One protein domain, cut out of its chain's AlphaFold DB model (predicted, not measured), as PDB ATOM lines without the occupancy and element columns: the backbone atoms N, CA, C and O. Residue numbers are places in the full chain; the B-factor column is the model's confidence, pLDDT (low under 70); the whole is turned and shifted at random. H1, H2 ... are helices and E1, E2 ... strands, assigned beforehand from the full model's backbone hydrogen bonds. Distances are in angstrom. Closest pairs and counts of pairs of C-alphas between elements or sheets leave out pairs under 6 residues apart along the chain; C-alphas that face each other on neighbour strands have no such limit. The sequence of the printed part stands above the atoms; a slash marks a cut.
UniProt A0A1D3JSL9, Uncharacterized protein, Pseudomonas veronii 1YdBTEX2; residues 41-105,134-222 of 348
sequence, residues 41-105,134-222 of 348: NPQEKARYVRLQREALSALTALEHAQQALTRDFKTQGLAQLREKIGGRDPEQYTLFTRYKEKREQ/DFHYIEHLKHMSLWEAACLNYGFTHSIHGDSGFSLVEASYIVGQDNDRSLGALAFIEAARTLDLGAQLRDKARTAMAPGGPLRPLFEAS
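What this domain is: This is residues 41 to 105 and 134 to 222 of the 348 residues of an uncharacterized protein of Pseudomonas veronii 1YdBTEX2 (UniProt A0A1D3JSL9). A narrow three-stranded sheet, E2, E1 and E3, makes a head at one end of one very long helix, H1, with the short helix H2 and the first residues of H3 packed on it. From this head H3, H4 and H5 lead back along H1, and residues 41 to 53, at the other end of H1, stick out. The printed part has 154 residues, in the order H1 E1 E2 H2 E3 H3 H4 H5, and is mixed, helices and strands; the sheet, E2 E1 E3, is all antiparallel. It is only just extended, close to loose, with a radius of gyration of the C-alphas of 22.6 A, and spans 74 by 45 by 30 A.

How they stand to each other: Start at E1, residues 94 to 102, the inner strand. Its antiparallel neighbour E2, residues 137 to 145, has N 142 2.9 A from O 97, within hydrogen-bond range; on E3, residues 172 to 175, find N 173 3.0 A from O 96. H2, residues 146 to 151, is on the sheet over E2 at a height of 6.3 A and stands up from it, rising 45 degrees. E2, H2 and E3 form a split strand-helix-strand unit, two strands running the same way with E1 between them, and its crossover is right-handed. H3, residues 185 to 195, only grazes the sheet with residues 185 to 188. H1, residues 42 to 84, touches H3 with residues 80 to 84 alone, at a steep tilt of 57 degrees; the closest C-alphas, of Lys 84 and Ala 191, are 5.8 A apart. H4, residues 197 to 209, only just touches H2, with 3 pairs of C-alphas within 8 A, the closest those of Cys 151 and Leu 197, 6.9 A. H5, residues 216 to 222, touches H1 at its residues 55 to 62 alone; the closest C-alphas, of Ala 58 and Ser 222, are 4.7 A apart. In H1, H2, H3, H4 and H5 every O i to N i+4 pair is within hydrogen-bond range.

Where its parts are: Find C-alpha 42 at (16.499, -1.103, -45.273); from there H1 runs 63.1 A to C-alpha 84 at (40.956, -57.817, -58.269). E1 is 25.4 A long, E2 25.8 A and H4 18.1 A. H5 ends at C-alpha 222, at (31.480, -20.495, -52.018).

The domain as a whole: The C-alphas farthest apart, of Pro 42 and Asp 134, are 74.4 A apart. Residues 106 to 133 are not printed; C-alphas 105 and 134 are 13.7 A apart across the cut. The link from H2 to E3 is long, 20 residues. The pLDDT is under 70 at residues 134 to 135 and 157 to 166.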
ATOM      1  N   ASN A  41      20.360  -0.457 -42.238       91.44
ATOM      2  CA  ASN A  41      19.334   0.276 -42.982       91.44
ATOM      3  C   ASN A  41      18.498  -0.666 -43.893       91.44
ATOM      4  O   ASN A  41      18.872  -1.822 -44.100       91.44
ATOM      5  N   PRO A  42      17.355  -0.228 -44.461       90.81
ATOM      6  CA  PRO A  42      16.499  -1.103 -45.273       90.81
ATOM      7  C   PRO A  42      17.190  -1.750 -46.486       90.81
ATOM      8  O   PRO A  42      16.941  -2.919 -46.782       90.81
ATOM      9  N   GLN A  43      18.085  -1.026 -47.165       91.69
ATOM     10  CA  GLN A  43      18.837  -1.559 -48.306       91.69
ATOM     11  C   GLN A  43      19.860  -2.612 -47.855       91.69
ATOM     12  O   GLN A  43      19.984  -3.671 -48.469       91.69
ATOM     13  N   GLU A  44      20.548  -2.361 -46.741       92.19
ATOM     14  CA  GLU A  44      21.479  -3.296 -46.106       92.19
ATOM     15  C   GLU A  44      20.765  -4.552 -45.598       92.19
ATOM     16  O   GLU A  44      21.293  -5.649 -45.754       92.19
ATOM     17  N   LYS A  45      19.541  -4.431 -45.066       93.19
ATOM     18  CA  LYS A  45      18.706  -5.580 -44.671       93.19
ATOM     19  C   LYS A  45      18.382  -6.477 -45.866       93.19
ATOM     20  O   LYS A  45      18.555  -7.692 -45.782       93.19
ATOM     21  N   ALA A  46      17.953  -5.889 -46.985       92.69
ATOM     22  CA  ALA A  46      17.690  -6.639 -48.213       92.69
ATOM     23  C   ALA A  46      18.967  -7.317 -48.741       92.69
ATOM     24  O   ALA A  46      18.952  -8.497 -49.099       92.69
ATOM     25  N   ARG A  47      20.093  -6.592 -48.719       92.94
ATOM     26  CA  ARG A  47      21.406  -7.115 -49.108       92.94
ATOM     27  C   ARG A  47      21.861  -8.267 -48.212       92.94
ATOM     28  O   ARG A  47      22.355  -9.259 -48.732       92.94
ATOM     29  N   TYR A  48      21.677  -8.161 -46.900       94.31
ATOM     30  CA  TYR A  48      22.041  -9.198 -45.935       94.31
ATOM     31  C   TYR A  48      21.324 -10.515 -46.229       94.31
ATOM     32  O   TYR A  48      21.967 -11.553 -46.354       94.31
ATOM     33  N   VAL A  49      20.000 -10.466 -46.415       93.25
ATOM     34  CA  VAL A  49      19.203 -11.662 -46.736       93.25
ATOM     35  C   VAL A  49      19.630 -12.258 -48.077       93.25
ATOM     36  O   VAL A  49      19.719 -13.478 -48.209       93.25
ATOM     37  N   ARG A  50      19.922 -11.411 -49.074       95.75
ATOM     38  CA  ARG A  50      20.430 -11.864 -50.372       95.75
ATOM     39  C   ARG A  50      21.770 -12.592 -50.223       95.75
ATOM     40  O   ARG A  50      21.873 -13.734 -50.658       95.75
ATOM     41  N   LEU A  51      22.747 -11.976 -49.556       95.06
ATOM     42  CA  LEU A  51      24.075 -12.557 -49.328       95.06
ATOM     43  C   LEU A  51      24.004 -13.863 -48.529       95.06
ATOM     44  O   LEU A  51      24.717 -14.808 -48.845       95.06
ATOM     45  N   GLN A  52      23.112 -13.950 -47.540       94.44
ATOM     46  CA  GLN A  52      22.890 -15.183 -46.784       94.44
ATOM     47  C   GLN A  52      22.421 -16.327 -47.694       94.44
ATOM     48  O   GLN A  52      22.932 -17.443 -47.610       94.44
ATOM     49  N   ARG A  53      21.444 -16.054 -48.568       95.62
ATOM     50  CA  ARG A  53      20.915 -17.044 -49.519       95.62
ATOM     51  C   ARG A  53      21.962 -17.450 -50.550       95.62
ATOM     52  O   ARG A  53      22.085 -18.635 -50.838       95.62
ATOM     53  N   GLU A  54      22.717 -16.488 -51.076       95.81
ATOM     54  CA  GLU A  54      23.811 -16.732 -52.021       95.81
ATOM     55  C   GLU A  54      24.914 -17.595 -51.393       95.81
ATOM     56  O   GLU A  54      25.333 -18.580 -51.998       95.81
ATOM     57  N   ALA A  55      25.336 -17.289 -50.161       93.94
ATOM     58  CA  ALA A  55      26.340 -18.068 -49.438       93.94
ATOM     59  C   ALA A  55      25.874 -19.505 -49.172       93.94
ATOM     60  O   ALA A  55      26.619 -20.449 -49.437       93.94
ATOM     61  N   LEU A  56      24.631 -19.680 -48.709       95.00
ATOM     62  CA  LEU A  56      24.053 -21.005 -48.483       95.00
ATOM     63  C   LEU A  56      23.956 -21.795 -49.790       95.00
ATOM     64  O   LEU A  56      24.405 -22.932 -49.849       95.00
ATOM     65  N   SER A  57      23.437 -21.182 -50.856       96.81
ATOM     66  CA  SER A  57      23.318 -21.832 -52.162       96.81
ATOM     67  C   SER A  57      24.679 -22.249 -52.726       96.81
ATOM     68  O   SER A  57      24.808 -23.369 -53.221       96.81
ATOM     69  N   ALA A  58      25.697 -21.391 -52.621       94.94
ATOM     70  CA  ALA A  58      27.043 -21.696 -53.094       94.94
ATOM     71  C   ALA A  58      27.709 -22.813 -52.270       94.94
ATOM     72  O   ALA A  58      28.377 -23.677 -52.839       94.94
ATOM     73  N   LEU A  59      27.508 -22.829 -50.947       94.44
ATOM     74  CA  LEU A  59      27.985 -23.908 -50.079       94.44
ATOM     75  C   LEU A  59      27.309 -25.241 -50.417       94.44
ATOM     76  O   LEU A  59      28.001 -26.228 -50.643       94.44
ATOM     77  N   THR A  60      25.981 -25.265 -50.543       96.12
ATOM     78  CA  THR A  60      25.239 -26.481 -50.906       96.12
ATOM     79  C   THR A  60      25.652 -27.012 -52.282       96.12
ATOM     80  O   THR A  60      25.785 -28.222 -52.461       96.12
ATOM     81  N   ALA A  61      25.902 -26.133 -53.258       95.88
ATOM     82  CA  ALA A  61      26.394 -26.539 -54.575       95.88
ATOM     83  C   ALA A  61      27.782 -27.201 -54.497       95.88
ATOM     84  O   ALA A  61      28.013 -28.231 -55.136       95.88
ATOM     85  N   LEU A  62      28.689 -26.641 -53.690       94.50
ATOM     86  CA  LEU A  62      30.013 -27.209 -53.444       94.50
ATOM     87  C   LEU A  62      29.925 -28.574 -52.743       94.50
ATOM     88  O   LEU A  62      30.554 -29.531 -53.192       94.50
ATOM     89  N   GLU A  63      29.121 -28.684 -51.685       95.50
ATOM     90  CA  GLU A  63      28.905 -29.934 -50.949       95.50
ATOM     91  C   GLU A  63      28.339 -31.030 -51.855       95.50
ATOM     92  O   GLU A  63      28.835 -32.156 -51.852       95.50
ATOM     93  N   HIS A  64      27.349 -30.700 -52.688       96.56
ATOM     94  CA  HIS A  64      26.781 -31.640 -53.649       96.56
ATOM     95  C   HIS A  64      27.834 -32.136 -54.650       96.56
ATOM     96  O   HIS A  64      27.928 -33.336 -54.915       96.56
ATOM     97  N   ALA A  65      28.670 -31.237 -55.181       94.69
ATOM     98  CA  ALA A  65      29.739 -31.609 -56.104       94.69
ATOM     99  C   ALA A  65      30.824 -32.470 -55.428       94.69
ATOM    100  O   ALA A  65      31.303 -33.439 -56.021       94.69
ATOM    101  N   GLN A  66      31.178 -32.177 -54.175       94.31
ATOM    102  CA  GLN A  66      32.108 -32.991 -53.389       94.31
ATOM    103  C   GLN A  66      31.543 -34.393 -53.117       94.31
ATOM    104  O   GLN A  66      32.254 -35.395 -53.254       94.31
ATOM    105  N   GLN A  67      30.263 -34.485 -52.748       95.88
ATOM    106  CA  GLN A  67      29.576 -35.760 -52.542       95.88
ATOM    107  C   GLN A  67      29.502 -36.580 -53.832       95.88
ATOM    108  O   GLN A  67      29.737 -37.786 -53.789       95.88
ATOM    109  N   ALA A  68      29.231 -35.942 -54.974       94.75
ATOM    110  CA  ALA A  68      29.260 -36.598 -56.278       94.75
ATOM    111  C   ALA A  68      30.655 -37.164 -56.587       94.75
ATOM    112  O   ALA A  68      30.775 -38.355 -56.854       94.75
ATOM    113  N   LEU A  69      31.721 -36.369 -56.418       94.56
ATOM    114  CA  LEU A  69      33.097 -36.832 -56.638       94.56
ATOM    115  C   LEU A  69      33.457 -38.032 -55.744       94.56
ATOM    116  O   LEU A  69      34.103 -38.983 -56.195       94.56
ATOM    117  N   THR A  70      33.023 -37.986 -54.481       94.62
ATOM    118  CA  THR A  70      33.247 -39.043 -53.484       94.62
ATOM    119  C   THR A  70      32.497 -40.316 -53.862       94.62
ATOM    120  O   THR A  70      33.069 -41.405 -53.823       94.62
ATOM    121  N   ARG A  71      31.232 -40.189 -54.278       95.88
ATOM    122  CA  ARG A  71      30.415 -41.308 -54.756       95.88
ATOM    123  C   ARG A  71      31.042 -41.944 -55.988       95.88
ATOM    124  O   ARG A  71      31.244 -43.150 -55.989       95.88
ATOM    125  N   ASP A  72      31.441 -41.142 -56.970       95.81
ATOM    126  CA  ASP A  72      32.075 -41.636 -58.191       95.81
ATOM    127  C   ASP A  72      33.393 -42.356 -57.889       95.81
ATOM    128  O   ASP A  72      33.707 -43.368 -58.510       95.81
ATOM    129  N   PHE A  73      34.187 -41.839 -56.941       96.12
ATOM    130  CA  PHE A  73      35.409 -42.508 -56.488       96.12
ATOM    131  C   PHE A  73      35.097 -43.856 -55.838       96.12
ATOM    132  O   PHE A  73      35.711 -44.855 -56.198       96.12
ATOM    133  N   LYS A  74      34.108 -43.904 -54.937       95.69
ATOM    134  CA  LYS A  74      33.671 -45.149 -54.303       95.69
ATOM    135  C   LYS A  74      33.179 -46.160 -55.341       95.69
ATOM    136  O   LYS A  74      33.602 -47.308 -55.304       95.69
ATOM    137  N   THR A  75      32.338 -45.750 -56.289       96.25
ATOM    138  CA  THR A  75      31.813 -46.634 -57.340       96.25
ATOM    139  C   THR A  75      32.933 -47.210 -58.210       96.25
ATOM    140  O   THR A  75      32.953 -48.413 -58.460       96.25
ATOM    141  N   GLN A  76      33.894 -46.379 -58.631       96.00
ATOM    142  CA  GLN A  76      35.053 -46.822 -59.414       96.00
ATOM    143  C   GLN A  76      35.967 -47.750 -58.603       96.00
ATOM    144  O   GLN A  76      36.334 -48.821 -59.082       96.00
ATOM    145  N   GLY A  77      36.291 -47.371 -57.365       95.44
ATOM    146  CA  GLY A  77      37.141 -48.159 -56.476       95.44
ATOM    147  C   GLY A  77      36.530 -49.517 -56.128       95.44
ATOM    148  O   GLY A  77      37.236 -50.521 -56.149       95.44
ATOM    149  N   LEU A  78      35.218 -49.580 -55.880       96.69
ATOM    150  CA  LEU A  78      34.502 -50.839 -55.660       96.69
ATOM    151  C   LEU A  78      34.551 -51.749 -56.888       96.69
ATOM    152  O   LEU A  78      34.786 -52.944 -56.736       96.69
ATOM    153  N   ALA A  79      34.356 -51.200 -58.090       96.38
ATOM    154  CA  ALA A  79      34.422 -51.975 -59.326       96.38
ATOM    155  C   ALA A  79      35.824 -52.564 -59.557       96.38
ATOM    156  O   ALA A  79      35.952 -53.764 -59.798       96.38
ATOM    157  N   GLN A  80      36.872 -51.750 -59.403       96.06
ATOM    158  CA  GLN A  80      38.260 -52.199 -59.541       96.06
ATOM    159  C   GLN A  80      38.643 -53.230 -58.466       96.06
ATOM    160  O   GLN A  80      39.302 -54.228 -58.760       96.06
ATOM    161  N   LEU A  81      38.221 -53.018 -57.215       95.25
ATOM    162  CA  LEU A  81      38.509 -53.953 -56.131       95.25
ATOM    163  C   LEU A  81      37.798 -55.287 -56.364       95.25
ATOM    164  O   LEU A  81      38.442 -56.326 -56.254       95.25
ATOM    165  N   ARG A  82      36.515 -55.256 -56.754       96.06
ATOM    166  CA  ARG A  82      35.725 -56.437 -57.134       96.06
ATOM    167  C   ARG A  82      36.425 -57.255 -58.215       96.06
ATOM    168  O   ARG A  82      36.517 -58.472 -58.086       96.06
ATOM    169  N   GLU A  83      36.949 -56.602 -59.250       95.56
ATOM    170  CA  GLU A  83      37.717 -57.264 -60.309       95.56
ATOM    171  C   GLU A  83      38.969 -57.960 -59.747       95.56
ATOM    172  O   GLU A  83      39.198 -59.141 -60.013       95.56
ATOM    173  N   LYS A  84      39.733 -57.275 -58.885       93.88
ATOM    174  CA  LYS A  84      40.956 -57.817 -58.269       93.88
ATOM    175  C   LYS A  84      40.718 -58.983 -57.311       93.88
ATOM    176  O   LYS A  84      41.584 -59.845 -57.199       93.88
ATOM    177  N   ILE A  85      39.568 -59.038 -56.639       93.88
ATOM    178  CA  ILE A  85      39.218 -60.130 -55.714       93.88
ATOM    179  C   ILE A  85      38.362 -61.228 -56.369       93.88
ATOM    180  O   ILE A  85      37.694 -62.002 -55.676       93.88
ATOM    181  N   GLY A  86      38.390 -61.322 -57.702       91.75
ATOM    182  CA  GLY A  86      37.758 -62.403 -58.460       91.75
ATOM    183  C   GLY A  86      36.237 -62.293 -58.550       91.75
ATOM    184  O   GLY A  86      35.543 -63.295 -58.420       91.75
ATOM    185  N   GLY A  87      35.709 -61.079 -58.714       92.12
ATOM    186  CA  GLY A  87      34.278 -60.814 -58.895       92.12
ATOM    187  C   GLY A  87      33.463 -60.742 -57.600       92.12
ATOM    188  O   GLY A  87      32.267 -60.460 -57.652       92.12
ATOM    189  N   ARG A  88      34.092 -60.952 -56.439       92.75
ATOM    190  CA  ARG A  88      33.436 -60.895 -55.124       92.75
ATOM    191  C   ARG A  88      33.084 -59.461 -54.751       92.75
ATOM    192  O   ARG A  88      33.857 -58.545 -55.018       92.75
ATOM    193  N   ASP A  89      31.935 -59.261 -54.116       94.12
ATOM    194  CA  ASP A  89      31.492 -57.924 -53.732       94.12
ATOM    195  C   ASP A  89      32.193 -57.432 -52.446       94.12
ATOM    196  O   ASP A  89      31.933 -57.991 -51.377       94.12
ATOM    197  N   PRO A  90      33.056 -56.394 -52.489       94.25
ATOM    198  CA  PRO A  90      33.843 -55.976 -51.327       94.25
ATOM    199  C   PRO A  90      33.015 -55.456 -50.145       94.25
ATOM    200  O   PRO A  90      33.507 -55.435 -49.019       94.25
ATOM    201  N   GLU A  91      31.773 -55.023 -50.380       95.25
ATOM    202  CA  GLU A  91      30.865 -54.571 -49.313       95.25
ATOM    203  C   GLU A  91      30.157 -55.732 -48.604       95.25
ATOM    204  O   GLU A  91      29.714 -55.582 -47.471       95.25
ATOM    205  N   GLN A  92      30.076 -56.898 -49.248       94.88
ATOM    206  CA  GLN A  92      29.414 -58.091 -48.709       94.88
ATOM    207  C   GLN A  92      30.396 -59.058 -48.037       94.88
ATOM    208  O   GLN A  92      29.986 -60.038 -47.418       94.88
ATOM    209  N   TYR A  93      31.698 -58.798 -48.167       95.50
ATOM    210  CA  TYR A  93      32.754 -59.565 -47.524       95.50
ATOM    211  C   TYR A  93      33.282 -58.802 -46.317       95.50
ATOM    212  O   TYR A  93      33.607 -57.617 -46.402       95.50
ATOM    213  N   THR A  94      33.396 -59.505 -45.195       95.88
ATOM    214  CA  THR A  94      33.862 -58.947 -43.927       95.88
ATOM    215  C   THR A  94      35.226 -59.521 -43.583       95.88
ATOM    216  O   THR A  94      35.420 -60.738 -43.561       95.88
ATOM    217  N   LEU A  95      36.171 -58.637 -43.291       94.75
ATOM    218  CA  LEU A  95      37.464 -58.985 -42.733       94.75
ATOM    219  C   LEU A  95      37.374 -58.950 -41.213       94.75
ATOM    220  O   LEU A  95      36.957 -57.948 -40.636       94.75
ATOM    221  N   PHE A  96      37.798 -60.035 -40.580       94.00
ATOM    222  CA  PHE A  96      37.894 -60.173 -39.137       94.00
ATOM    223  C   PHE A  96      39.357 -60.205 -38.728       94.00
ATOM    224  O   PHE A  96      40.134 -60.961 -39.305       94.00
ATOM    225  N   THR A  97      39.708 -59.444 -37.698       90.62
ATOM    226  CA  THR A  97      41.052 -59.400 -37.119       90.62
ATOM    227  C   THR A  97      40.956 -59.631 -35.624       90.62
ATOM    228  O   THR A  97      40.266 -58.891 -34.918       90.62
ATOM    229  N   ARG A  98      41.676 -60.631 -35.125       88.69
ATOM    230  CA  ARG A  98      41.832 -60.865 -33.689       88.69
ATOM    231  C   ARG A  98      43.101 -60.183 -33.210       88.69
ATOM    232  O   ARG A  98      44.154 -60.362 -33.804       88.69
ATOM    233  N   TYR A  99      43.028 -59.409 -32.141       84.06
ATOM    234  CA  TYR A  99      44.225 -58.833 -31.537       84.06
ATOM    235  C   TYR A  99      44.127 -58.856 -30.022       84.06
ATOM    236  O   TYR A  99      43.042 -58.966 -29.452       84.06
ATOM    237  N   LYS A 100      45.293 -58.805 -29.385       82.19
ATOM    238  CA  LYS A 100      45.433 -58.780 -27.936       82.19
ATOM    239  C   LYS A 100      45.872 -57.387 -27.528       82.19
ATOM    240  O   LYS A 100      46.884 -56.900 -28.022       82.19
ATOM    241  N   GLU A 101      45.101 -56.761 -26.656       80.94
ATOM    242  CA  GLU A 101      45.478 -55.515 -25.999       80.94
ATOM    243  C   GLU A 101      46.118 -55.852 -24.655       80.94
ATOM    244  O   GLU A 101      45.549 -56.605 -23.863       80.94
ATOM    245  N   LYS A 102      47.318 -55.331 -24.399       78.94
ATOM    246  CA  LYS A 102      47.990 -55.515 -23.115       78.94
ATOM    247  C   LYS A 102      47.254 -54.724 -22.037       78.94
ATOM    248  O   LYS A 102      47.099 -53.513 -22.146       78.94
ATOM    249  N   ARG A 103      46.861 -55.395 -20.956       77.00
ATOM    250  CA  ARG A 103      46.220 -54.748 -19.814       77.00
ATOM    251  C   ARG A 103      47.255 -53.956 -19.016       77.00
ATOM    252  O   ARG A 103      48.244 -54.520 -18.551       77.00
ATOM    253  N   GLU A 104      47.015 -52.660 -18.839       72.75
ATOM    254  CA  GLU A 104      47.931 -51.782 -18.098       72.75
ATOM    255  C   GLU A 104      47.969 -52.094 -16.594       72.75
ATOM    256  O   GLU A 104      49.014 -51.958 -15.962       72.75
ATOM    257  N   GLN A 105      46.849 -52.543 -16.017       74.12
ATOM    258  CA  GLN A 105      46.729 -52.834 -14.586       74.12
ATOM    259  C   GLN A 105      46.201 -54.248 -14.349       74.12
ATOM    260  O   GLN A 105      45.179 -54.650 -14.903       74.12
ATOM    261  N   ASP A 134      47.635 -65.495 -20.547       61.69
ATOM    262  CA  ASP A 134      46.540 -64.821 -21.260       61.69
ATOM    263  C   ASP A 134      45.787 -63.790 -20.402       61.69
ATOM    264  O   ASP A 134      45.166 -62.888 -20.950       61.69
ATOM    265  N   PHE A 135      45.885 -63.840 -19.067       68.12
ATOM    266  CA  PHE A 135      45.194 -62.885 -18.184       68.12
ATOM    267  C   PHE A 135      45.764 -61.453 -18.244       68.12
ATOM    268  O   PHE A 135      45.119 -60.513 -17.777       68.12
ATOM    269  N   HIS A 136      46.957 -61.277 -18.824       72.75
ATOM    270  CA  HIS A 136      47.565 -59.968 -19.080       72.75
ATOM    271  C   HIS A 136      47.025 -59.283 -20.335       72.75
ATOM    272  O   HIS A 136      47.374 -58.131 -20.586       72.75
ATOM    273  N   TYR A 137      46.202 -59.975 -21.121       77.69
ATOM    274  CA  TYR A 137      45.715 -59.482 -22.395       77.69
ATOM    275  C   TYR A 137      44.192 -59.526 -22.454       77.69
ATOM    276  O   TYR A 137      43.556 -60.441 -21.938       77.69
ATOM    277  N   ILE A 138      43.606 -58.531 -23.111       81.44
ATOM    278  CA  ILE A 138      42.196 -58.533 -23.487       81.44
ATOM    279  C   ILE A 138      42.132 -58.897 -24.968       81.44
ATOM    280  O   ILE A 138      42.795 -58.282 -25.804       81.44
ATOM    281  N   GLU A 139      41.373 -59.940 -25.293       84.38
ATOM    282  CA  GLU A 139      41.150 -60.335 -26.681       84.38
ATOM    283  C   GLU A 139      40.056 -59.471 -27.305       84.38
ATOM    284  O   GLU A 139      38.931 -59.397 -26.810       84.38
ATOM    285  N   HIS A 140      40.380 -58.853 -28.435       87.31
ATOM    286  CA  HIS A 140      39.462 -58.042 -29.217       87.31
ATOM    287  C   HIS A 140      39.264 -58.641 -30.606       87.31
ATOM    288  O   HIS A 140      40.193 -59.158 -31.233       87.31
ATOM    289  N   LEU A 141      38.035 -58.516 -31.111       89.88
ATOM    290  CA  LEU A 141      37.676 -58.851 -32.482       89.88
ATOM    291  C   LEU A 141      37.272 -57.574 -33.217       89.88
ATOM    292  O   LEU A 141      36.212 -57.004 -32.962       89.88
ATOM    293  N   LYS A 142      38.111 -57.138 -34.154       89.56
ATOM    294  CA  LYS A 142      37.767 -56.078 -35.101       89.56
ATOM    295  C   LYS A 142      37.136 -56.709 -36.332       89.56
ATOM    296  O   LYS A 142      37.619 -57.733 -36.806       89.56
ATOM    297  N   HIS A 143      36.094 -56.087 -36.862       93.25
ATOM    298  CA  HIS A 143      35.528 -56.457 -38.150       93.25
ATOM    299  C   HIS A 143      35.227 -55.207 -38.971       93.25
ATOM    300  O   HIS A 143      34.946 -54.149 -38.411       93.25
ATOM    301  N   MET A 144      35.347 -55.321 -40.287       94.81
ATOM    302  CA  MET A 144      35.023 -54.266 -41.250       94.81
ATOM    303  C   MET A 144      34.807 -54.883 -42.629       94.81
ATOM    304  O   MET A 144      35.273 -55.995 -42.888       94.81
ATOM    305  N   SER A 145      34.137 -54.169 -43.526       96.25
ATOM    306  CA  SER A 145      34.037 -54.595 -44.926       96.25
ATOM    307  C   SER A 145      35.405 -54.576 -45.622       96.25
ATOM    308  O   SER A 145      36.320 -53.855 -45.211       96.25
ATOM    309  N   LEU A 146      35.562 -55.327 -46.718       95.62
ATOM    310  CA  LEU A 146      36.791 -55.265 -47.521       95.62
ATOM    311  C   LEU A 146      37.012 -53.879 -48.134       95.62
ATOM    312  O   LEU A 146      38.155 -53.450 -48.278       95.62
ATOM    313  N   TRP A 147      35.941 -53.152 -48.457       95.75
ATOM    314  CA  TRP A 147      36.050 -51.765 -48.912       95.75
ATOM    315  C   TRP A 147      36.669 -50.857 -47.841       95.75
ATOM    316  O   TRP A 147      37.649 -50.163 -48.108       95.75
ATOM    317  N   GLU A 148      36.148 -50.895 -46.613       94.44
ATOM    318  CA  GLU A 148      36.685 -50.107 -45.497       94.44
ATOM    319  C   GLU A 148      38.129 -50.496 -45.176       94.44
ATOM    320  O   GLU A 148      38.974 -49.620 -44.978       94.44
ATOM    321  N   ALA A 149      38.434 -51.796 -45.192       92.94
ATOM    322  CA  ALA A 149      39.789 -52.295 -45.007       92.94
ATOM    323  C   ALA A 149      40.746 -51.738 -46.072       92.94
ATOM    324  O   ALA A 149      41.830 -51.258 -45.736       92.94
ATOM    325  N   ALA A 150      40.342 -51.732 -47.343       92.75
ATOM    326  CA  ALA A 150      41.149 -51.172 -48.424       92.75
ATOM    327  C   ALA A 150      41.353 -49.655 -48.259       92.75
ATOM    328  O   ALA A 150      42.475 -49.169 -48.409       92.75
ATOM    329  N   CYS A 151      40.311 -48.904 -47.884       90.75
ATOM    330  CA  CYS A 151      40.417 -47.464 -47.624       90.75
ATOM    331  C   CYS A 151      41.348 -47.129 -46.450       90.75
ATOM    332  O   CYS A 151      42.050 -46.121 -46.495       90.75
ATOM    333  N   LEU A 152      41.376 -47.968 -45.413       87.88
ATOM    334  CA  LEU A 152      42.249 -47.807 -44.246       87.88
ATOM    335  C   LEU A 152      43.678 -48.324 -44.476       87.88
ATOM    336  O   LEU A 152      44.478 -48.315 -43.542       87.88
ATOM    337  N   ASN A 153      44.002 -48.782 -45.692       83.69
ATOM    338  CA  ASN A 153      45.271 -49.434 -46.014       83.69
ATOM    339  C   ASN A 153      45.570 -50.603 -45.054       83.69
ATOM    340  O   ASN A 153      46.657 -50.725 -44.476       83.69
ATOM    341  N   TYR A 154      44.554 -51.442 -44.840       82.19
ATOM    342  CA  TYR A 154      44.657 -52.638 -44.022       82.19
ATOM    343  C   TYR A 154      45.801 -53.520 -44.528       82.19
ATOM    344  O   TYR A 154      45.861 -53.862 -45.706       82.19
ATOM    345  N   GLY A 155      46.730 -53.874 -43.639       74.19
ATOM    346  CA  GLY A 155      47.951 -54.579 -44.025       74.19
ATOM    347  C   GLY A 155      49.182 -53.689 -44.196       74.19
ATOM    348  O   GLY A 155      50.239 -54.202 -44.556       74.19
ATOM    349  N   PHE A 156      49.117 -52.386 -43.898       77.00
ATOM    350  CA  PHE A 156      50.314 -51.532 -43.885       77.00
ATOM    351  C   PHE A 156      51.422 -52.088 -42.969       77.00
ATOM    352  O   PHE A 156      52.576 -52.170 -43.381       77.00
ATOM    353  N   THR A 157      51.058 -52.560 -41.773       66.06
ATOM    354  CA  THR A 157      51.969 -53.153 -40.778       66.06
ATOM    355  C   THR A 157      51.950 -54.683 -40.769       66.06
ATOM    356  O   THR A 157      52.273 -55.292 -39.755       66.06
ATOM    357  N   HIS A 158      51.561 -55.340 -41.868       69.31
ATOM    358  CA  HIS A 158      51.320 -56.789 -41.853       69.31
ATOM    359  C   HIS A 158      52.544 -57.652 -41.493       69.31
ATOM    360  O   HIS A 158      52.362 -58.776 -41.037       69.31
ATOM    361  N   SER A 159      53.762 -57.128 -41.669       63.84
ATOM    362  CA  SER A 159      55.028 -57.778 -41.301       63.84
ATOM    363  C   SER A 159      55.428 -57.592 -39.830       63.84
ATOM    364  O   SER A 159      56.349 -58.258 -39.354       63.84
ATOM    365  N   ILE A 160      54.757 -56.696 -39.101       66.31
ATOM    366  CA  ILE A 160      55.001 -56.454 -37.679       66.31
ATOM    367  C   ILE A 160      54.142 -57.434 -36.881       66.31
ATOM    368  O   ILE A 160      52.923 -57.499 -37.050       66.31
ATOM    369  N   HIS A 161      54.789 -58.203 -36.010       67.44
ATOM    370  CA  HIS A 161      54.099 -59.122 -35.113       67.44
ATOM    371  C   HIS A 161      53.508 -58.321 -33.956       67.44
ATOM    372  O   HIS A 161      54.193 -57.482 -33.369       67.44
ATOM    373  N   GLY A 162      52.231 -58.554 -33.657       63.69
ATOM    374  CA  GLY A 162      51.591 -57.940 -32.499       63.69
ATOM    375  C   GLY A 162      52.009 -58.623 -31.198       63.69
ATOM    376  O   GLY A 162      52.626 -59.688 -31.207       63.69
ATOM    377  N   ASP A 163      51.578 -58.063 -30.070       63.72
ATOM    378  CA  ASP A 163      51.793 -58.652 -28.738       63.72
ATOM    379  C   ASP A 163      51.202 -60.068 -28.599       63.72
ATOM    380  O   ASP A 163      51.598 -60.836 -27.725       63.72
ATOM    381  N   SER A 164      50.276 -60.447 -29.487       63.16
ATOM    382  CA  SER A 164      49.736 -61.804 -29.600       63.16
ATOM    383  C   SER A 164      50.726 -62.830 -30.166       63.16
ATOM    384  O   SER A 164      50.420 -64.022 -30.158       63.16
ATOM    385  N   GLY A 165      51.880 -62.395 -30.685       66.50
ATOM    386  CA  GLY A 165      52.871 -63.236 -31.358       66.50
ATOM    387  C   GLY A 165      52.499 -63.641 -32.788       66.50
ATOM    388  O   GLY A 165      53.315 -64.255 -33.464       66.50
ATOM    389  N   PHE A 166      51.300 -63.282 -33.256       67.12
ATOM    390  CA  PHE A 166      50.862 -63.493 -34.635       67.12
ATOM    391  C   PHE A 166      51.067 -62.227 -35.464       67.12
ATOM    392  O   PHE A 166      50.909 -61.101 -34.975       67.12
ATOM    393  N   SER A 167      51.386 -62.412 -36.741       76.69
ATOM    394  CA  SER A 167      51.320 -61.328 -37.720       76.69
ATOM    395  C   SER A 167      49.866 -60.895 -37.947       76.69
ATOM    396  O   SER A 167      48.921 -61.655 -37.710       76.69
ATOM    397  N   LEU A 168      49.663 -59.675 -38.457       79.88
ATOM    398  CA  LEU A 168      48.319 -59.186 -38.783       79.88
ATOM    399  C   LEU A 168      47.593 -60.136 -39.750       79.88
ATOM    400  O   LEU A 168      46.386 -60.316 -39.630       79.88
ATOM    401  N   VAL A 169      48.316 -60.758 -40.687       83.31
ATOM    402  CA  VAL A 169      47.752 -61.698 -41.669       83.31
ATOM    403  C   VAL A 169      47.227 -62.958 -40.990       83.31
ATOM    404  O   VAL A 169      46.091 -63.346 -41.236       83.31
ATOM    405  N   GLU A 170      48.029 -63.575 -40.123       84.00
ATOM    406  CA  GLU A 170      47.665 -64.814 -39.419       84.00
ATOM    407  C   GLU A 170      46.507 -64.603 -38.447       84.00
ATOM    408  O   GLU A 170      45.667 -65.481 -38.259       84.00
ATOM    409  N   ALA A 171      46.441 -63.418 -37.848       84.69
ATOM    410  CA  ALA A 171      45.366 -63.051 -36.948       84.69
ATOM    411  C   ALA A 171      44.065 -62.661 -37.680       84.69
ATOM    412  O   ALA A 171      43.065 -62.337 -37.027       84.69
ATOM    413  N   SER A 172      44.073 -62.683 -39.020       90.69
ATOM    414  CA  SER A 172      42.962 -62.250 -39.862       90.69
ATOM    415  C   SER A 172      42.352 -63.362 -40.694       90.69
ATOM    416  O   SER A 172      43.041 -64.217 -41.240       90.69
ATOM    417  N   TYR A 173      41.041 -63.287 -40.888       93.44
ATOM    418  CA  TYR A 173      40.328 -64.115 -41.852       93.44
ATOM    419  C   TYR A 173      39.198 -63.322 -42.502       93.44
ATOM    420  O   TYR A 173      38.686 -62.358 -41.933       93.44
ATOM    421  N   ILE A 174      38.812 -63.723 -43.709       95.81
ATOM    422  CA  ILE A 174      37.744 -63.081 -44.474       95.81
ATOM    423  C   ILE A 174      36.566 -64.048 -44.558       95.81
ATOM    424  O   ILE A 174      36.757 -65.250 -44.750       95.81
ATOM    425  N   VAL A 175      35.355 -63.520 -44.394       95.94
ATOM    426  CA  VAL A 175      34.106 -64.265 -44.569       95.94
ATOM    427  C   VAL A 175      33.202 -63.495 -45.522       95.94
ATOM    428  O   VAL A 175      32.911 -62.321 -45.294       95.94
ATOM    429  N   GLY A 176      32.790 -64.158 -46.597       92.44
ATOM    430  CA  GLY A 176      31.814 -63.663 -47.560       92.44
ATOM    431  C   GLY A 176      30.399 -64.166 -47.301       92.44
ATOM    432  O   GLY A 176      30.100 -64.778 -46.272       92.44
ATOM    433  N   GLN A 177      29.534 -63.940 -48.288       90.50
ATOM    434  CA  GLN A 177      28.207 -64.552 -48.339       90.50
ATOM    435  C   GLN A 177      28.313 -66.084 -48.321       90.50
ATOM    436  O   GLN A 177      29.329 -66.650 -48.726       90.50
ATOM    437  N   ASP A 178      27.290 -66.743 -47.775       88.56
ATOM    438  CA  ASP A 178      27.232 -68.201 -47.603       88.56
ATOM    439  C   ASP A 178      28.432 -68.803 -46.846       88.56
ATOM    440  O   ASP A 178      28.770 -69.975 -47.003       88.56
ATOM    441  N   ASN A 179      29.070 -67.995 -45.985       88.56
ATOM    442  CA  ASN A 179      30.271 -68.359 -45.230       88.56
ATOM    443  C   ASN A 179      31.447 -68.774 -46.145       88.56
ATOM    444  O   ASN A 179      32.266 -69.611 -45.756       88.56
ATOM    445  N   ASP A 180      31.559 -68.167 -47.336       91.75
ATOM    446  CA  ASP A 180      32.728 -68.317 -48.209       91.75
ATOM    447  C   ASP A 180      33.999 -67.808 -47.503       91.75
ATOM    448  O   ASP A 180      34.068 -66.661 -47.055       91.75
ATOM    449  N   ARG A 181      35.019 -68.668 -47.421       92.06
ATOM    450  CA  ARG A 181      36.347 -68.377 -46.846       92.06
ATOM    451  C   ARG A 181      37.482 -68.608 -47.843       92.06
ATOM    452  O   ARG A 181      38.638 -68.741 -47.450       92.06
ATOM    453  N   SER A 182      37.157 -68.690 -49.131       91.25
ATOM    454  CA  SER A 182      38.125 -68.950 -50.200       91.25
ATOM    455  C   SER A 182      39.116 -67.802 -50.421       91.25
ATOM    456  O   SER A 182      40.212 -68.031 -50.929       91.25
ATOM    457  N   LEU A 183      38.768 -66.570 -50.028       93.06
ATOM    458  CA  LEU A 183      39.655 -65.411 -50.121       93.06
ATOM    459  C   LEU A 183      40.534 -65.289 -48.867       93.06
ATOM    460  O   LEU A 183      40.047 -65.008 -47.774       93.06
ATOM    461  N   GLY A 184      41.846 -65.454 -49.033       91.81
ATOM    462  CA  GLY A 184      42.817 -65.251 -47.955       91.81
ATOM    463  C   GLY A 184      43.093 -63.771 -47.663       91.81
ATOM    464  O   GLY A 184      43.096 -62.937 -48.571       91.81
ATOM    465  N   ALA A 185      43.406 -63.450 -46.403       91.62
ATOM    466  CA  ALA A 185      43.742 -62.085 -45.982       91.62
ATOM    467  C   ALA A 185      44.971 -61.522 -46.720       91.62
ATOM    468  O   ALA A 185      44.963 -60.361 -47.119       91.62
ATOM    469  N   LEU A 186      45.999 -62.347 -46.960       90.94
ATOM    470  CA  LEU A 186      47.198 -61.949 -47.706       90.94
ATOM    471  C   LEU A 186      46.871 -61.572 -49.156       90.94
ATOM    472  O   LEU A 186      47.259 -60.500 -49.608       90.94
ATOM    473  N   ALA A 187      46.086 -62.406 -49.846       92.25
ATOM    474  CA  ALA A 187      45.667 -62.150 -51.224       92.25
ATOM    475  C   ALA A 187      44.858 -60.847 -51.343       92.25
ATOM    476  O   ALA A 187      45.040 -60.076 -52.282       92.25
ATOM    477  N   PHE A 188      43.997 -60.562 -50.360       94.12
ATOM    478  CA  PHE A 188      43.285 -59.289 -50.290       94.12
ATOM    479  C   PHE A 188      44.229 -58.093 -50.070       94.12
ATOM    480  O   PHE A 188      44.086 -57.079 -50.753       94.12
ATOM    481  N   ILE A 189      45.200 -58.198 -49.156       91.50
ATOM    482  CA  ILE A 189      46.176 -57.127 -48.892       91.50
ATOM    483  C   ILE A 189      46.987 -56.820 -50.157       91.50
ATOM    484  O   ILE A 189      47.147 -55.654 -50.516       91.50
ATOM    485  N   GLU A 190      47.469 -57.843 -50.864       90.75
ATOM    486  CA  GLU A 190      48.181 -57.671 -52.135       90.75
ATOM    487  C   GLU A 190      47.294 -56.996 -53.186       90.75
ATOM    488  O   GLU A 190      47.706 -56.005 -53.795       90.75
ATOM    489  N   ALA A 191      46.047 -57.454 -53.339       91.88
ATOM    490  CA  ALA A 191      45.077 -56.841 -54.241       91.88
ATOM    491  C   ALA A 191      44.869 -55.346 -53.933       91.88
ATOM    492  O   ALA A 191      44.994 -54.513 -54.833       91.88
ATOM    493  N   ALA A 192      44.632 -54.989 -52.667       91.62
ATOM    494  CA  ALA A 192      44.433 -53.605 -52.241       91.62
ATOM    495  C   ALA A 192      45.680 -52.732 -52.476       91.62
ATOM    496  O   ALA A 192      45.559 -51.603 -52.957       91.62
ATOM    497  N   ARG A 193      46.884 -53.260 -52.213       88.94
ATOM    498  CA  ARG A 193      48.152 -52.546 -52.450       88.94
ATOM    499  C   ARG A 193      48.405 -52.274 -53.927       88.94
ATOM    500  O   ARG A 193      48.865 -51.189 -54.257       88.94
ATOM    501  N   THR A 194      48.101 -53.227 -54.811       90.25
ATOM    502  CA  THR A 194      48.282 -53.021 -56.261       90.25
ATOM    503  C   THR A 194      47.366 -51.944 -56.832       90.25
ATOM    504  O   THR A 194      47.686 -51.354 -57.859       90.25
ATOM    505  N   LEU A 195      46.226 -51.704 -56.188       91.25
ATOM    506  CA  LEU A 195      45.222 -50.764 -56.662       91.25
ATOM    507  C   LEU A 195      45.551 -49.317 -56.262       91.25
ATOM    508  O   LEU A 195      45.207 -48.402 -57.002       91.25
ATOM    509  N   ASP A 196      46.236 -49.110 -55.133       90.38
ATOM    510  CA  ASP A 196      46.665 -47.794 -54.630       90.38
ATOM    511  C   ASP A 196      45.540 -46.736 -54.659       90.38
ATOM    512  O   ASP A 196      45.610 -45.693 -55.318       90.38
ATOM    513  N   LEU A 197      44.461 -47.016 -53.916       90.94
ATOM    514  CA  LEU A 197      43.314 -46.106 -53.765       90.94
ATOM    515  C   LEU A 197      43.729 -44.702 -53.303       90.94
ATOM    516  O   LEU A 197      43.071 -43.721 -53.652       90.94
ATOM    517  N   GLY A 198      44.808 -44.602 -52.523       89.81
ATOM    518  CA  GLY A 198      45.331 -43.338 -52.017       89.81
ATOM    519  C   GLY A 198      45.864 -42.445 -53.136       89.81
ATOM    520  O   GLY A 198      45.463 -41.281 -53.231       89.81
ATOM    521  N   ALA A 199      46.717 -42.983 -54.015       90.25
ATOM    522  CA  ALA A 199      47.203 -42.247 -55.181       90.25
ATOM    523  C   ALA A 199      46.060 -41.870 -56.131       90.25
ATOM    524  O   ALA A 199      45.970 -40.712 -56.543       90.25
ATOM    525  N   GLN A 200      45.137 -42.800 -56.401       93.25
ATOM    526  CA  GLN A 200      43.978 -42.525 -57.253       93.25
ATOM    527  C   GLN A 200      43.107 -41.385 -56.703       93.25
ATOM    528  O   GLN A 200      42.715 -40.485 -57.449       93.25
ATOM    529  N   LEU A 201      42.827 -41.382 -55.393       93.56
ATOM    530  CA  LEU A 201      42.056 -40.317 -54.751       93.56
ATOM    531  C   LEU A 201      42.781 -38.973 -54.839       93.56
ATOM    532  O   LEU A 201      42.161 -37.964 -55.183       93.56
ATOM    533  N   ARG A 202      44.089 -38.955 -54.557       92.06
ATOM    534  CA  ARG A 202      44.925 -37.751 -54.658       92.06
ATOM    535  C   ARG A 202      44.873 -37.169 -56.066       92.06
ATOM    536  O   ARG A 202      44.642 -35.970 -56.219       92.06
ATOM    537  N   ASP A 203      45.067 -37.995 -57.084       94.00
ATOM    538  CA  ASP A 203      45.150 -37.541 -58.471       94.00
ATOM    539  C   ASP A 203      43.774 -37.086 -58.988       94.00
ATOM    540  O   ASP A 203      43.663 -36.052 -59.656       94.00
ATOM    541  N   LYS A 204      42.696 -37.772 -58.584       93.94
ATOM    542  CA  LYS A 204      41.315 -37.348 -58.852       93.94
ATOM    543  C   LYS A 204      40.985 -36.009 -58.185       93.94
ATOM    544  O   LYS A 204      40.448 -35.118 -58.843       93.94
ATOM    545  N   ALA A 205      41.352 -35.826 -56.915       92.69
ATOM    546  CA  ALA A 205      41.158 -34.566 -56.198       92.69
ATOM    547  C   ALA A 205      41.978 -33.425 -56.820       92.69
ATOM    548  O   ALA A 205      41.459 -32.327 -57.029       92.69
ATOM    549  N   ARG A 206      43.238 -33.692 -57.192       92.69
ATOM    550  CA  ARG A 206      44.108 -32.726 -57.876       92.69
ATOM    551  C   ARG A 206      43.516 -32.283 -59.210       92.69
ATOM    552  O   ARG A 206      43.524 -31.092 -59.502       92.69
ATOM    553  N   THR A 207      42.970 -33.217 -59.984       93.81
ATOM    554  CA  THR A 207      42.306 -32.937 -61.266       93.81
ATOM    555  C   THR A 207      41.034 -32.114 -61.064       93.81
ATOM    556  O   THR A 207      40.819 -31.124 -61.758       93.81
ATOM    557  N   ALA A 208      40.218 -32.455 -60.061       92.56
ATOM    558  CA  ALA A 208      38.998 -31.715 -59.744       92.56
ATOM    559  C   ALA A 208      39.267 -30.259 -59.304       92.56
ATOM    560  O   ALA A 208      38.457 -29.371 -59.582       92.56
ATOM    561  N   MET A 209      40.411 -30.019 -58.650       90.19
ATOM    562  CA  MET A 209      40.866 -28.712 -58.149       90.19
ATOM    563  C   MET A 209      41.800 -27.951 -59.108       90.19
ATOM    564  O   MET A 209      42.197 -26.820 -58.813       90.19
ATOM    565  N   ALA A 210      42.175 -28.545 -60.242       89.56
ATOM    566  CA  ALA A 210      43.056 -27.924 -61.229       89.56
ATOM    567  C   ALA A 210      42.421 -26.658 -61.852       89.56
ATOM    568  O   ALA A 210      41.208 -26.448 -61.751       89.56
ATOM    569  N   PRO A 211      43.205 -25.775 -62.507       87.69
ATOM    570  CA  PRO A 211      42.637 -24.727 -63.358       87.69
ATOM    571  C   PRO A 211      41.683 -25.339 -64.401       87.69
ATOM    572  O   PRO A 211      42.081 -26.235 -65.137       87.69
ATOM    573  N   GLY A 212      40.427 -24.886 -64.439       84.94
ATOM    574  CA  GLY A 212      39.383 -25.461 -65.302       84.94
ATOM    575  C   GLY A 212      38.724 -26.744 -64.770       84.94
ATOM    576  O   GLY A 212      37.809 -27.258 -65.407       84.94
ATOM    577  N   GLY A 213      39.147 -27.250 -63.609       90.62
ATOM    578  CA  GLY A 213      38.503 -28.375 -62.934       90.62
ATOM    579  C   GLY A 213      37.119 -28.007 -62.373       90.62
ATOM    580  O   GLY A 213      36.867 -26.839 -62.073       90.62
ATOM    581  N   PRO A 214      36.213 -28.988 -62.196       91.94
ATOM    582  CA  PRO A 214      34.821 -28.746 -61.806       91.94
ATOM    583  C   PRO A 214      34.639 -28.206 -60.379       91.94
ATOM    584  O   PRO A 214      33.673 -27.489 -60.127       91.94
ATOM    585  N   LEU A 215      35.536 -28.526 -59.435       92.31
ATOM    586  CA  LEU A 215      35.387 -28.096 -58.036       92.31
ATOM    587  C   LEU A 215      35.949 -26.702 -57.779       92.31
ATOM    588  O   LEU A 215      35.412 -25.967 -56.955       92.31
ATOM    589  N   ARG A 216      37.015 -26.316 -58.483       90.19
ATOM    590  CA  ARG A 216      37.678 -25.026 -58.276       90.19
ATOM    591  C   ARG A 216      36.734 -23.809 -58.344       90.19
ATOM    592  O   ARG A 216      36.740 -23.040 -57.384       90.19
ATOM    593  N   PRO A 217      35.907 -23.615 -59.393       92.19
ATOM    594  CA  PRO A 217      35.008 -22.463 -59.453       92.19
ATOM    595  C   PRO A 217      33.939 -22.496 -58.351       92.19
ATOM    596  O   PRO A 217      33.542 -21.443 -57.861       92.19
ATOM    597  N   LEU A 218      33.506 -23.684 -57.912       93.31
ATOM    598  CA  LEU A 218      32.555 -23.829 -56.805       93.31
ATOM    599  C   LEU A 218      33.186 -23.440 -55.463       93.31
ATOM    600  O   LEU A 218      32.552 -22.749 -54.669       93.31
ATOM    601  N   PHE A 219      34.446 -23.819 -55.228       90.50
ATOM    602  CA  PHE A 219      35.210 -23.369 -54.063       90.50
ATOM    603  C   PHE A 219      35.395 -21.852 -54.061       90.50
ATOM    604  O   PHE A 219      35.145 -21.211 -53.043       90.50
ATOM    605  N   GLU A 220      35.796 -21.270 -55.192       89.50
ATOM    606  CA  GLU A 220      35.977 -19.821 -55.328       89.50
ATOM    607  C   GLU A 220      34.652 -19.070 -55.102       89.50
ATOM    608  O   GLU A 220      34.614 -18.098 -54.344       89.50
ATOM    609  N   ALA A 221      33.548 -19.556 -55.680       90.44
ATOM    610  CA  ALA A 221      32.216 -18.984 -55.492       90.44
ATOM    611  C   ALA A 221      31.733 -19.090 -54.037       90.44
ATOM    612  O   ALA A 221      31.280 -18.096 -53.470       90.44
ATOM    613  N   SER A 222      31.870 -20.264 -53.413       92.38
ATOM    614  CA  SER A 222      31.480 -20.495 -52.018       92.38
ATOM    615  C   SER A 222      32.306 -19.646 -51.048       92.38
ATOM    616  O   SER A 222      31.741 -18.982 -50.174       92.38
TER     617      SER A 222